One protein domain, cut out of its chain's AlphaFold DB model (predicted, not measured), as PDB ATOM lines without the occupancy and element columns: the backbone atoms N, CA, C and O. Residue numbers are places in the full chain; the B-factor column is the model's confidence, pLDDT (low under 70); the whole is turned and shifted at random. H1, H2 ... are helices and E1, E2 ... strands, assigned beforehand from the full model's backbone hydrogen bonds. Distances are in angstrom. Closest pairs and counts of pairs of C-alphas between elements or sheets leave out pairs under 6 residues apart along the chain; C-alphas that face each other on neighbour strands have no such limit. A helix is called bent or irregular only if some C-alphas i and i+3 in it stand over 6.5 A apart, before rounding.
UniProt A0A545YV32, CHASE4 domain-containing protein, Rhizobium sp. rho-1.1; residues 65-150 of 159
ATOM      1  N   THR A  65       9.704  31.516  20.847       50.25
ATOM      2  CA  THR A  65      10.782  30.777  20.162       50.25
ATOM      3  C   THR A  65      12.195  31.263  20.506       50.25
ATOM      4  O   THR A  65      13.143  30.495  20.394       50.25
ATOM      5  N   VAL A  66      12.359  32.515  20.943       55.00
ATOM      6  CA  VAL A  66      13.673  33.124  21.235       55.00
ATOM      7  C   VAL A  66      14.135  32.800  22.658       55.00
ATOM      8  O   VAL A  66      15.331  32.824  22.935       55.00
ATOM      9  N   TRP A  67      13.217  32.461  23.568       62.97
ATOM     10  CA  TRP A  67      13.560  32.183  24.966       62.97
ATOM     11  C   TRP A  67      14.366  30.892  25.160       62.97
ATOM     12  O   TRP A  67      15.268  30.880  25.994       62.97
ATOM     13  N   ASP A  68      14.127  29.845  24.364       63.53
ATOM     14  CA  ASP A  68      14.949  28.625  24.417       63.53
ATOM     15  C   ASP A  68      16.383  28.900  23.935       63.53
ATOM     16  O   ASP A  68      17.362  28.487  24.561       63.53
ATOM     17  N   GLU A  69      16.526  29.676  22.857       71.56
ATOM     18  CA  GLU A  69      17.835  30.114  22.372       71.56
ATOM     19  C   GLU A  69      18.518  31.081  23.344       71.56
ATOM     20  O   GLU A  69      19.742  31.048  23.468       71.56
ATOM     21  N   ALA A  70      17.760  31.902  24.073       71.69
ATOM     22  CA  ALA A  70      18.296  32.768  25.113       71.69
ATOM     23  C   ALA A  70      18.920  31.952  26.256       71.69
ATOM     24  O   ALA A  70      19.985  32.320  26.741       71.69
ATOM     25  N   ILE A  71      18.341  30.810  26.645       72.75
ATOM     26  CA  ILE A  71      18.971  29.909  27.627       72.75
ATOM     27  C   ILE A  71      20.313  29.394  27.087       72.75
ATOM     28  O   ILE A  71      21.324  29.424  27.788       72.75
ATOM     29  N   ALA A  72      20.362  28.971  25.822       80.31
ATOM     30  CA  ALA A  72      21.595  28.469  25.219       80.31
ATOM     31  C   ALA A  72      22.685  29.552  25.063       80.31
ATOM     32  O   ALA A  72      23.852  29.266  25.322       80.31
ATOM     33  N   ASN A  73      22.299  30.771  24.671       80.88
ATOM     34  CA  ASN A  73      23.211  31.846  24.253       80.88
ATOM     35  C   ASN A  73      23.424  32.958  25.301       80.88
ATOM     36  O   ASN A  73      24.225  33.864  25.064       80.88
ATOM     37  N   LEU A  74      22.715  32.932  26.434       82.31
ATOM     38  CA  LEU A  74      22.921  33.856  27.561       82.31
ATOM     39  C   LEU A  74      23.287  33.125  28.856       82.31
ATOM     40  O   LEU A  74      24.223  33.558  29.522       82.31
ATOM     41  N   ASP A  75      22.565  32.055  29.208       75.81
ATOM     42  CA  ASP A  75      22.713  31.370  30.504       75.81
ATOM     43  C   ASP A  75      23.799  30.285  30.465       75.81
ATOM     44  O   ASP A  75      24.741  30.306  31.255       75.81
ATOM     45  N   ASN A  76      23.725  29.370  29.491       78.38
ATOM     46  CA  ASN A  76      24.695  28.279  29.367       78.38
ATOM     47  C   ASN A  76      26.060  28.776  28.870       78.38
ATOM     48  O   ASN A  76      27.093  28.484  29.474       78.38
ATOM     49  N   VAL A  77      26.073  29.501  27.746       84.12
ATOM     50  CA  VAL A  77      27.278  30.100  27.160       84.12
ATOM     51  C   VAL A  77      26.913  31.454  26.573       84.12
ATOM     52  O   VAL A  77      26.125  31.536  25.637       84.12
ATOM     53  N   PHE A  78      27.513  32.523  27.094       88.25
ATOM     54  CA  PHE A  78      27.242  33.866  26.595       88.25
ATOM     55  C   PHE A  78      27.809  34.078  25.177       88.25
ATOM     56  O   PHE A  78      29.024  34.191  24.996       88.25
ATOM     57  N   ASP A  79      26.929  34.206  24.180       90.75
ATOM     58  CA  ASP A  79      27.257  34.627  22.814       90.75
ATOM     59  C   ASP A  79      26.868  36.096  22.608       90.75
ATOM     60  O   ASP A  79      25.706  36.465  22.392       90.75
ATOM     61  N   ARG A  80      27.880  36.967  22.614       90.62
ATOM     62  CA  ARG A  80      27.702  38.409  22.405       90.62
ATOM     63  C   ARG A  80      27.132  38.750  21.025       90.62
ATOM     64  O   ARG A  80      26.394  39.725  20.907       90.62
ATOM     65  N   SER A  81      27.486  37.996  19.986       89.44
ATOM     66  CA  SER A  81      27.051  38.257  18.608       89.44
ATOM     67  C   SER A  81      25.580  37.898  18.410       89.44
ATOM     68  O   SER A  81      24.831  38.660  17.794       89.44
ATOM     69  N   TRP A  82      25.148  36.776  18.990       89.12
ATOM     70  CA  TRP A  82      23.745  36.386  19.038       89.12
ATOM     71  C   TRP A  82      22.946  37.396  19.866       89.12
ATOM     72  O   TRP A  82      21.910  37.875  19.403       89.12
ATOM     73  N   THR A  83      23.477  37.806  21.023       88.25
ATOM     74  CA  THR A  83      22.843  38.802  21.902       88.25
ATOM     75  C   THR A  83      22.651  40.142  21.193       88.25
ATOM     76  O   THR A  83      21.579  40.739  21.274       88.25
ATOM     77  N   ASP A  84      23.653  40.622  20.453       88.81
ATOM     78  CA  ASP A  84      23.531  41.907  19.762       88.81
ATOM     79  C   ASP A  84      22.453  41.899  18.678       88.81
ATOM     80  O   ASP A  84      21.712  42.872  18.559       88.81
ATOM     81  N   ARG A  85      22.323  40.801  17.926       85.00
ATOM     82  CA  ARG A  85      21.323  40.679  16.858       85.00
ATOM     83  C   ARG A  85      19.913  40.459  17.401       85.00
ATOM     84  O   ARG A  85      18.990  41.160  16.996       85.00
ATOM     85  N   ASN A  86      19.758  39.502  18.313       78.31
ATOM     86  CA  ASN A  86      18.448  39.000  18.731       78.31
ATOM     87  C   ASN A  86      17.862  39.750  19.925       78.31
ATOM     88  O   ASN A  86      16.648  39.788  20.079       78.31
ATOM     89  N   ILE A  87      18.707  40.372  20.749       81.56
ATOM     90  CA  ILE A  87      18.268  41.139  21.915       81.56
ATOM     91  C   ILE A  87      18.475  42.629  21.650       81.56
ATOM     92  O   ILE A  87      17.508  43.375  21.543       81.56
ATOM     93  N   GLY A  88      19.720  43.082  21.487       82.69
ATOM     94  CA  GLY A  88      20.025  44.513  21.414       82.69
ATOM     95  C   GLY A  88      19.415  45.232  20.210       82.69
ATOM     96  O   GLY A  88      18.636  46.167  20.373       82.69
ATOM     97  N   ALA A  89      19.788  44.820  18.997       82.38
ATOM     98  CA  ALA A  89      19.314  45.426  17.755       82.38
ATOM     99  C   ALA A  89      17.816  45.179  17.534       82.38
ATOM    100  O   ALA A  89      17.118  46.091  17.100       82.38
ATOM    101  N   SER A  90      17.324  43.981  17.872       73.88
ATOM    102  CA  SER A  90      15.900  43.651  17.769       73.88
ATOM    103  C   SER A  90      15.054  44.541  18.681       73.88
ATOM    104  O   SER A  90      14.224  45.290  18.180       73.88
ATOM    105  N   LEU A  91      15.320  44.570  19.993       73.75
ATOM    106  CA  LEU A  91      14.499  45.342  20.931       73.75
ATOM    107  C   LEU A  91      14.550  46.846  20.653       73.75
ATOM    108  O   LEU A  91      13.516  47.504  20.718       73.75
ATOM    109  N   ILE A  92      15.714  47.404  20.310       82.56
ATOM    110  CA  ILE A  92      15.816  48.829  19.956       82.56
ATOM    111  C   ILE A  92      15.121  49.123  18.617       82.56
ATOM    112  O   ILE A  92      14.475  50.157  18.475       82.56
ATOM    113  N   GLY A  93      15.235  48.221  17.638       72.50
ATOM    114  CA  GLY A  93      14.684  48.411  16.296       72.50
ATOM    115  C   GLY A  93      13.175  48.184  16.191       72.50
ATOM    116  O   GLY A  93      12.538  48.769  15.318       72.50
ATOM    117  N   THR A  94      12.591  47.352  17.059       66.50
ATOM    118  CA  THR A  94      11.175  46.958  16.966       66.50
ATOM    119  C   THR A  94      10.298  47.480  18.099       66.50
ATOM    120  O   THR A  94       9.081  47.351  18.010       66.50
ATOM    121  N   SER A  95      10.872  48.062  19.156       64.31
ATOM    122  CA  SER A  95      10.109  48.627  20.277       64.31
ATOM    123  C   SER A  95      10.522  50.066  20.577       64.31
ATOM    124  O   SER A  95      11.505  50.586  20.046       64.31
ATOM    125  N   ARG A  96       9.799  50.739  21.478       70.25
ATOM    126  CA  ARG A  96      10.224  52.052  21.997       70.25
ATOM    127  C   ARG A  96      11.371  51.971  23.014       70.25
ATOM    128  O   ARG A  96      11.693  52.980  23.644       70.25
ATOM    129  N   THR A  97      12.008  50.810  23.165       75.50
ATOM    130  CA  THR A  97      13.171  50.619  24.035       75.50
ATOM    131  C   THR A  97      14.345  51.467  23.557       75.50
ATOM    132  O   THR A  97      14.662  51.534  22.372       75.50
ATOM    133  N   ARG A  98      14.991  52.152  24.501       83.44
ATOM    134  CA  ARG A  98      16.122  53.057  24.237       83.44
ATOM    135  C   ARG A  98      17.445  52.558  24.800       83.44
ATOM    136  O   ARG A  98      18.503  53.005  24.368       83.44
ATOM    137  N   ALA A  99      17.386  51.621  25.739       86.12
ATOM    138  CA  ALA A  99      18.545  50.924  26.261       86.12
ATOM    139  C   ALA A  99      18.158  49.510  26.693       86.12
ATOM    140  O   ALA A  99      17.073  49.296  27.231       86.12
ATOM    141  N   VAL A 100      19.070  48.567  26.479       87.62
ATOM    142  CA  VAL A 100      18.970  47.179  26.928       87.62
ATOM    143  C   VAL A 100      20.215  46.849  27.736       87.62
ATOM    144  O   VAL A 100      21.327  47.187  27.329       87.62
ATOM    145  N   ILE A 101      20.029  46.189  28.877       90.44
ATOM    146  CA  ILE A 101      21.104  45.746  29.767       90.44
ATOM    147  C   ILE A 101      20.800  44.301  30.158       90.44
ATOM    148  O   ILE A 101      19.688  44.006  30.588       90.44
ATOM    149  N   VAL A 102      21.780  43.411  30.000       89.56
ATOM    150  CA  VAL A 102      21.687  42.004  30.411       89.56
ATOM    151  C   VAL A 102      22.623  41.780  31.589       89.56
ATOM    152  O   VAL A 102      23.796  42.169  31.539       89.56
ATOM    153  N   LEU A 103      22.086  41.156  32.635       90.44
ATOM    154  CA  LEU A 103      22.781  40.835  33.875       90.44
ATOM    155  C   LEU A 103      22.964  39.318  33.988       90.44
ATOM    156  O   LEU A 103      22.055  38.572  33.631       90.44
ATOM    157  N   ASP A 104      24.108  38.867  34.500       90.00
ATOM    158  CA  ASP A 104      24.303  37.463  34.884       90.00
ATOM    159  C   ASP A 104      23.664  37.149  36.249       90.00
ATOM    160  O   ASP A 104      23.082  38.020  36.895       90.00
ATOM    161  N   ALA A 105      23.781  35.903  36.719       86.75
ATOM    162  CA  ALA A 105      23.254  35.456  38.013       86.75
ATOM    163  C   ALA A 105      23.851  36.189  39.237       86.75
ATOM    164  O   ALA A 105      23.304  36.096  40.334       86.75
ATOM    165  N   THR A 106      24.957  36.916  39.062       90.06
ATOM    166  CA  THR A 106      25.632  37.718  40.097       90.06
ATOM    167  C   THR A 106      25.318  39.213  40.001       90.06
ATOM    168  O   THR A 106      25.974  40.023  40.652       90.06
ATOM    169  N   ASP A 107      24.316  39.582  39.193       90.38
ATOM    170  CA  ASP A 107      23.921  40.962  38.880       90.38
ATOM    171  C   ASP A 107      25.005  41.767  38.140       90.38
ATOM    172  O   ASP A 107      24.948  42.997  38.058       90.38
ATOM    173  N   LYS A 108      25.995  41.091  37.551       92.88
ATOM    174  CA  LYS A 108      27.022  41.744  36.741       92.88
ATOM    175  C   LYS A 108      26.519  41.951  35.316       92.88
ATOM    176  O   LYS A 108      25.977  41.048  34.686       92.88
ATOM    177  N   ILE A 109      26.764  43.144  34.777       94.06
ATOM    178  CA  ILE A 109      26.443  43.481  33.386       94.06
ATOM    179  C   ILE A 109      27.334  42.664  32.442       94.06
ATOM    180  O   ILE A 109      28.554  42.841  32.426       94.06
ATOM    181  N   ILE A 110      26.712  41.810  31.629       93.50
ATOM    182  CA  ILE A 110      27.380  41.013  30.584       93.50
ATOM    183  C   ILE A 110      27.149  41.581  29.181       93.50
ATOM    184  O   ILE A 110      27.954  41.368  28.274       93.50
ATOM    185  N   TYR A 111      26.094  42.376  29.006       93.69
ATOM    186  CA  TYR A 111      25.804  43.074  27.761       93.69
ATOM    187  C   TYR A 111      25.053  44.377  28.026       93.69
ATOM    188  O   TYR A 111      24.223  44.461  28.930       93.69
ATOM    189  N   SER A 112      25.312  45.391  27.201       93.88
ATOM    190  CA  SER A 112      24.465  46.577  27.141       93.88
ATOM    191  C   SER A 112      24.483  47.192  25.748       93.88
ATOM    192  O   SER A 112      25.502  47.129  25.053       93.88
ATOM    193  N   LYS A 113      23.364  47.799  25.358       91.69
ATOM    194  CA  LYS A 113      23.238  48.593  24.137       91.69
ATOM    195  C   LYS A 113      22.290  49.750  24.378       91.69
ATOM    196  O   LYS A 113      21.226  49.564  24.960       91.69
ATOM    197  N   THR A 114      22.677  50.922  23.900       92.06
ATOM    198  CA  THR A 114      21.869  52.140  23.954       92.06
ATOM    199  C   THR A 114      21.691  52.645  22.536       92.06
ATOM    200  O   THR A 114      22.661  52.696  21.777       92.06
ATOM    201  N   ASP A 115      20.464  53.015  22.195       90.06
ATOM    202  CA  ASP A 115      20.128  53.612  20.907       90.06
ATOM    203  C   ASP A 115      20.963  54.884  20.684       90.06
ATOM    204  O   ASP A 115      21.004  55.780  21.530       90.06
ATOM    205  N   GLU A 116      21.656  54.945  19.547       91.00
ATOM    206  CA  GLU A 116      22.559  56.040  19.173       91.00
ATOM    207  C   GLU A 116      21.861  57.403  19.196       91.00
ATOM    208  O   GLU A 116      22.473  58.404  19.568       91.00
ATOM    209  N   THR A 117      20.559  57.440  18.899       89.56
ATOM    210  CA  THR A 117      19.761  58.673  18.884       89.56
ATOM    211  C   THR A 117      19.612  59.320  20.263       89.56
ATOM    212  O   THR A 117      19.335  60.517  20.350       89.56
ATOM    213  N   VAL A 118      19.809  58.561  21.349       85.38
ATOM    214  CA  VAL A 118      19.641  59.048  22.728       85.38
ATOM    215  C   VAL A 118      20.920  59.033  23.559       85.38
ATOM    216  O   VAL A 118      20.904  59.539  24.682       85.38
ATOM    217  N   GLN A 119      22.028  58.487  23.046       87.81
ATOM    218  CA  GLN A 119      23.283  58.339  23.801       87.81
ATOM    219  C   GLN A 119      23.794  59.663  24.391       87.81
ATOM    220  O   GLN A 119      24.371  59.669  25.475       87.81
ATOM    221  N   GLY A 120      23.542  60.787  23.712       87.00
ATOM    222  CA  GLY A 120      23.942  62.123  24.166       87.00
ATOM    223  C   GLY A 120      23.031  62.761  25.221       87.00
ATOM    224  O   GLY A 120      23.364  63.822  25.746       87.00
ATOM    225  N   LEU A 121      21.880  62.164  25.548       85.88
ATOM    226  CA  LEU A 121      20.985  62.729  26.560       85.88
ATOM    227  C   LEU A 121      21.539  62.475  27.966       85.88
ATOM    228  O   LEU A 121      22.069  61.405  28.263       85.88
ATOM    229  N   SER A 122      21.336  63.442  28.863       85.50
ATOM    230  CA  SER A 122      21.882  63.444  30.230       85.50
ATOM    231  C   SER A 122      21.608  62.160  31.017       85.50
ATOM    232  O   SER A 122      22.454  61.720  31.792       85.50
ATOM    233  N   TYR A 123      20.454  61.526  30.794       83.69
ATOM    234  CA  TYR A 123      20.113  60.252  31.420       83.69
ATOM    235  C   TYR A 123      21.039  59.103  30.982       83.69
ATOM    236  O   TYR A 123      21.491  58.341  31.841       83.69
ATOM    237  N   PHE A 124      21.339  58.996  29.680       88.50
ATOM    238  CA  PHE A 124      22.088  57.885  29.075       88.50
ATOM    239  C   PHE A 124      23.608  58.071  29.138       88.50
ATOM    240  O   PHE A 124      24.331  57.079  29.218       88.50
ATOM    241  N   VAL A 125      24.093  59.314  29.218       92.31
ATOM    242  CA  VAL A 125      25.523  59.630  29.424       92.31
ATOM    243  C   VAL A 125      26.070  59.021  30.723       92.31
ATOM    244  O   VAL A 125      27.253  58.706  30.813       92.31
ATOM    245  N   ARG A 126      25.209  58.784  31.723       89.81
ATOM    246  CA  ARG A 126      25.583  58.117  32.985       89.81
ATOM    247  C   ARG A 126      26.036  56.662  32.789       89.81
ATOM    248  O   ARG A 126      26.663  56.094  33.681       89.81
ATOM    249  N   GLY A 127      25.717  56.067  31.640       91.50
ATOM    250  CA  GLY A 127      26.126  54.721  31.265       91.50
ATOM    251  C   GLY A 127      25.278  53.601  31.884       91.50
ATOM    252  O   GLY A 127      24.440  53.832  32.762       91.50
ATOM    253  N   PRO A 128      25.502  52.354  31.434       91.94
ATOM    254  CA  PRO A 128      24.680  51.202  31.802       91.94
ATOM    255  C   PRO A 128      24.769  50.858  33.294       91.94
ATOM    256  O   PRO A 128      23.774  50.444  33.877       91.94
ATOM    257  N   SER A 129      25.905  51.100  33.955       94.00
ATOM    258  CA  SER A 129      26.052  50.847  35.396       94.00
ATOM    259  C   SER A 129      25.134  51.724  36.248       94.00
ATOM    260  O   SER A 129      24.541  51.243  37.210       94.00
ATOM    261  N   ALA A 130      24.986  53.006  35.897       88.94
ATOM    262  CA  ALA A 130      24.091  53.912  36.613       88.94
ATOM    263  C   ALA A 130      22.621  53.543  36.380       88.94
ATOM    264  O   ALA A 130      21.846  53.488  37.328       88.94
ATOM    265  N   ILE A 131      22.260  53.219  35.135       88.38
ATOM    266  CA  ILE A 131      20.904  52.778  34.779       88.38
ATOM    267  C   ILE A 131      20.558  51.463  35.495       88.38
ATOM    268  O   ILE A 131      19.481  51.336  36.072       88.38
ATOM    269  N   SER A 132      21.488  50.504  35.531       88.50
ATOM    270  CA  SER A 132      21.312  49.242  36.258       88.50
ATOM    271  C   SER A 132      21.149  49.461  37.761       88.50
ATOM    272  O   SER A 132      20.381  48.747  38.402       88.50
ATOM    273  N   LYS A 133      21.846  50.450  38.335       89.56
ATOM    274  CA  LYS A 133      21.703  50.815  39.748       89.56
ATOM    275  C   LYS A 133      20.328  51.417  40.041       89.56
ATOM    276  O   LYS A 133      19.726  51.061  41.050       89.56
ATOM    277  N   ASP A 134      19.817  52.273  39.158       84.75
ATOM    278  CA  ASP A 134      18.466  52.837  39.281       84.75
ATOM    279  C   ASP A 134      17.387  51.730  39.228       84.75
ATOM    280  O   ASP A 134      16.350  51.840  39.877       84.75
ATOM    281  N   ALA A 135      17.653  50.632  38.507       84.19
ATOM    282  CA  ALA A 135      16.770  49.469  38.392       84.19
ATOM    283  C   ALA A 135      16.975  48.387  39.476       84.19
ATOM    284  O   ALA A 135      16.298  47.357  39.439       84.19
ATOM    285  N   ALA A 136      17.873  48.587  40.449       86.44
ATOM    286  CA  ALA A 136      18.291  47.536  41.384       86.44
ATOM    287  C   ALA A 136      17.131  46.923  42.193       86.44
ATOM    288  O   ALA A 136      17.097  45.711  42.397       86.44
ATOM    289  N   GLU A 137      16.147  47.725  42.611       83.69
ATOM    290  CA  GLU A 137      14.979  47.214  43.347       83.69
ATOM    291  C   GLU A 137      14.072  46.328  42.475       83.69
ATOM    292  O   GLU A 137      13.529  45.334  42.958       83.69
ATOM    293  N   LEU A 138      13.956  46.623  41.173       79.75
ATOM    294  CA  LEU A 138      13.223  45.766  40.233       79.75
ATOM    295  C   LEU A 138      13.952  44.434  40.037       79.75
ATOM    296  O   LEU A 138      13.325  43.377  40.114       79.75
ATOM    297  N   VAL A 139      15.276  44.480  39.851       85.50
ATOM    298  CA  VAL A 139      16.122  43.282  39.720       85.50
ATOM    299  C   VAL A 139      16.016  42.416  40.973       85.50
ATOM    300  O   VAL A 139      15.750  41.221  40.876       85.50
ATOM    301  N   LYS A 140      16.107  43.015  42.162       87.50
ATOM    302  CA  LYS A 140      15.925  42.315  43.439       87.50
ATOM    303  C   LYS A 140      14.562  41.622  43.532       87.50
ATOM    304  O   LYS A 140      14.484  40.483  43.989       87.50
ATOM    305  N   GLY A 141      13.497  42.274  43.061       83.69
ATOM    306  CA  GLY A 141      12.166  41.672  42.966       83.69
ATOM    307  C   GLY A 141      12.125  40.430  42.068       83.69
ATOM    308  O   GLY A 141      11.450  39.456  42.405       83.69
ATOM    309  N   VAL A 142      12.873  40.430  40.960       81.06
ATOM    310  CA  VAL A 142      13.036  39.255  40.088       81.06
ATOM    311  C   VAL A 142      13.837  38.159  40.797       81.06
ATOM    312  O   VAL A 142      13.368  37.024  40.845       81.06
ATOM    313  N   ARG A 143      14.960  38.487  41.452       86.69
ATOM    314  CA  ARG A 143      15.787  37.511  42.195       86.69
ATOM    315  C   ARG A 143      15.018  36.773  43.282       86.69
ATOM    316  O   ARG A 143      15.162  35.564  43.437       86.69
ATOM    317  N   ILE A 144      14.157  37.482  44.009       88.00
ATOM    318  CA  ILE A 144      13.295  36.864  45.024       88.00
ATOM    319  C   ILE A 144      12.357  35.829  44.384       88.00
ATOM    320  O   ILE A 144      12.123  34.776  44.970       88.00
ATOM    321  N   LYS A 145      11.829  36.101  43.185       79.69
ATOM    322  CA  LYS A 145      10.959  35.162  42.458       79.69
ATOM    323  C   LYS A 145      11.728  33.971  41.891       79.69
ATOM    324  O   LYS A 145      11.201  32.866  41.919       79.69
ATOM    325  N   GLU A 146      12.958  34.168  41.422       80.62
ATOM    326  CA  GLU A 146      13.825  33.082  40.935       80.62
ATOM    327  C   GLU A 146      14.140  32.047  42.025       80.62
ATOM    328  O   GLU A 146      14.277  30.861  41.731       80.62
ATOM    329  N   GLN A 147      14.214  32.485  43.286       83.38
ATOM    330  CA  GLN A 147      14.455  31.623  44.448       83.38
ATOM    331  C   GLN A 147      13.212  30.850  44.910       83.38
ATOM    332  O   GLN A 147      13.333  29.911  45.700       83.38
ATOM    333  N   GLN A 148      12.014  31.229  44.457       80.06
ATOM    334  CA  GLN A 148      10.804  30.493  44.805       80.06
ATOM    335  C   GLN A 148      10.804  29.138  44.089       80.06
ATOM    336  O   GLN A 148      11.194  29.056  42.921       80.06
ATOM    337  N   PRO A 149      10.361  28.057  44.760       69.50
ATOM    338  CA  PRO A 149      10.266  26.754  44.124       69.50
ATOM    339  C   PRO A 149       9.403  26.878  42.868       69.50
ATOM    340  O   PRO A 149       8.243  27.289  42.939       69.50
ATOM    341  N   LYS A 150       9.990  26.550  41.709       64.88
ATOM    342  CA  LYS A 150       9.284  26.584  40.428       64.88
ATOM    343  C   LYS A 150       8.019  25.741  40.570       64.88
ATOM    344  O   LYS A 150       8.102  24.553  40.891       64.88
TER     345      LYS A 150
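Overview. This is residues 65 to 150 of the 159 residues of the protein "CHASE4 domain-containing protein" of Rhizobium sp. rho-1.1 (UniProt A0A545YV32). A small antiparallel hairpin of two strands, E1 and E2, makes the middle of this domain, with helix H2 over one of its faces and helix H4 over the other. H1 folds against H2 as a helical hairpin, the short H3 lies just before H4, and H5 follows H4 as an arm whose last part, with the end of the printed part, sticks out as residues 144 to 150. The printed part has 86 residues with five named helices and two named strands, in the order H1 H2 E1 E2 H3 H4 H5, and the class is mostly helix. It is compact, with a radius of gyration of the C-alphas of 13.8 A, and only just elongated, spanning 42 by 28 by 20 A.

Arrangement. H1, residues 66 to 76, and H2, residues 80 to 94, form a helical hairpin. They touch, H2 with residues 82 to 86 alone, and the closest C-alphas are those of Asn 73 and Trp 82, 6.9 A apart. They run opposite ways at a steep tilt of 37 degrees, only just past shallow. E1, residues 99 to 103, and E2, residues 109 to 114, are antiparallel neighbours and a hairpin, at 175 degrees between their directions. N 100 and O 113 are 2.8 A apart and N 113 and O 100 2.9 A, both within hydrogen-bond range. H2 comes closest to E2 at the C-alphas of Gly 88 and Lys 113, 5.9 A apart. H3, residues 122 to 125, and H4, residues 127 to 134, are close but not clearly touching, their closest C-alphas being those of Phe 124 and Ile 131, 7.7 A apart. H4 comes closest to E2 at the C-alphas of Ser 112 and Pro 128, 6.6 A apart. H5, residues 136 to 146, and H4 meet only through their link. H2 and H5 are apart. Every O i to N i+4 pair is within hydrogen-bond range in H4 and H5; in H1 6 of 7 are and in H2 8 of 11, while H3 is too short for such a pair.

Along the chain. H1 begins at C-alpha 66 (13.673, 33.124, 21.235) and is 14.5 A long. H2 is 19.4 A long and only just irregular, with C-alphas 86 and 89 6.6 A apart. E1 is 13.3 A long, E2 13.6 A, H3 5.3 A and H4 11.2 A. H5 is 15.1 A long and ends at C-alpha 146 (13.825, 33.082, 40.935).

Size, cuts and confidence. The two C-alphas farthest apart, those of Gly 120 and Pro 149, are 42.9 A apart. The printed part has no cut. The link from E2 to H3 is short, and the other links are tight. The mean pLDDT of the printed part is 83.2; residues 65 to 68, 94 to 95 and 149 to 150 are under 70.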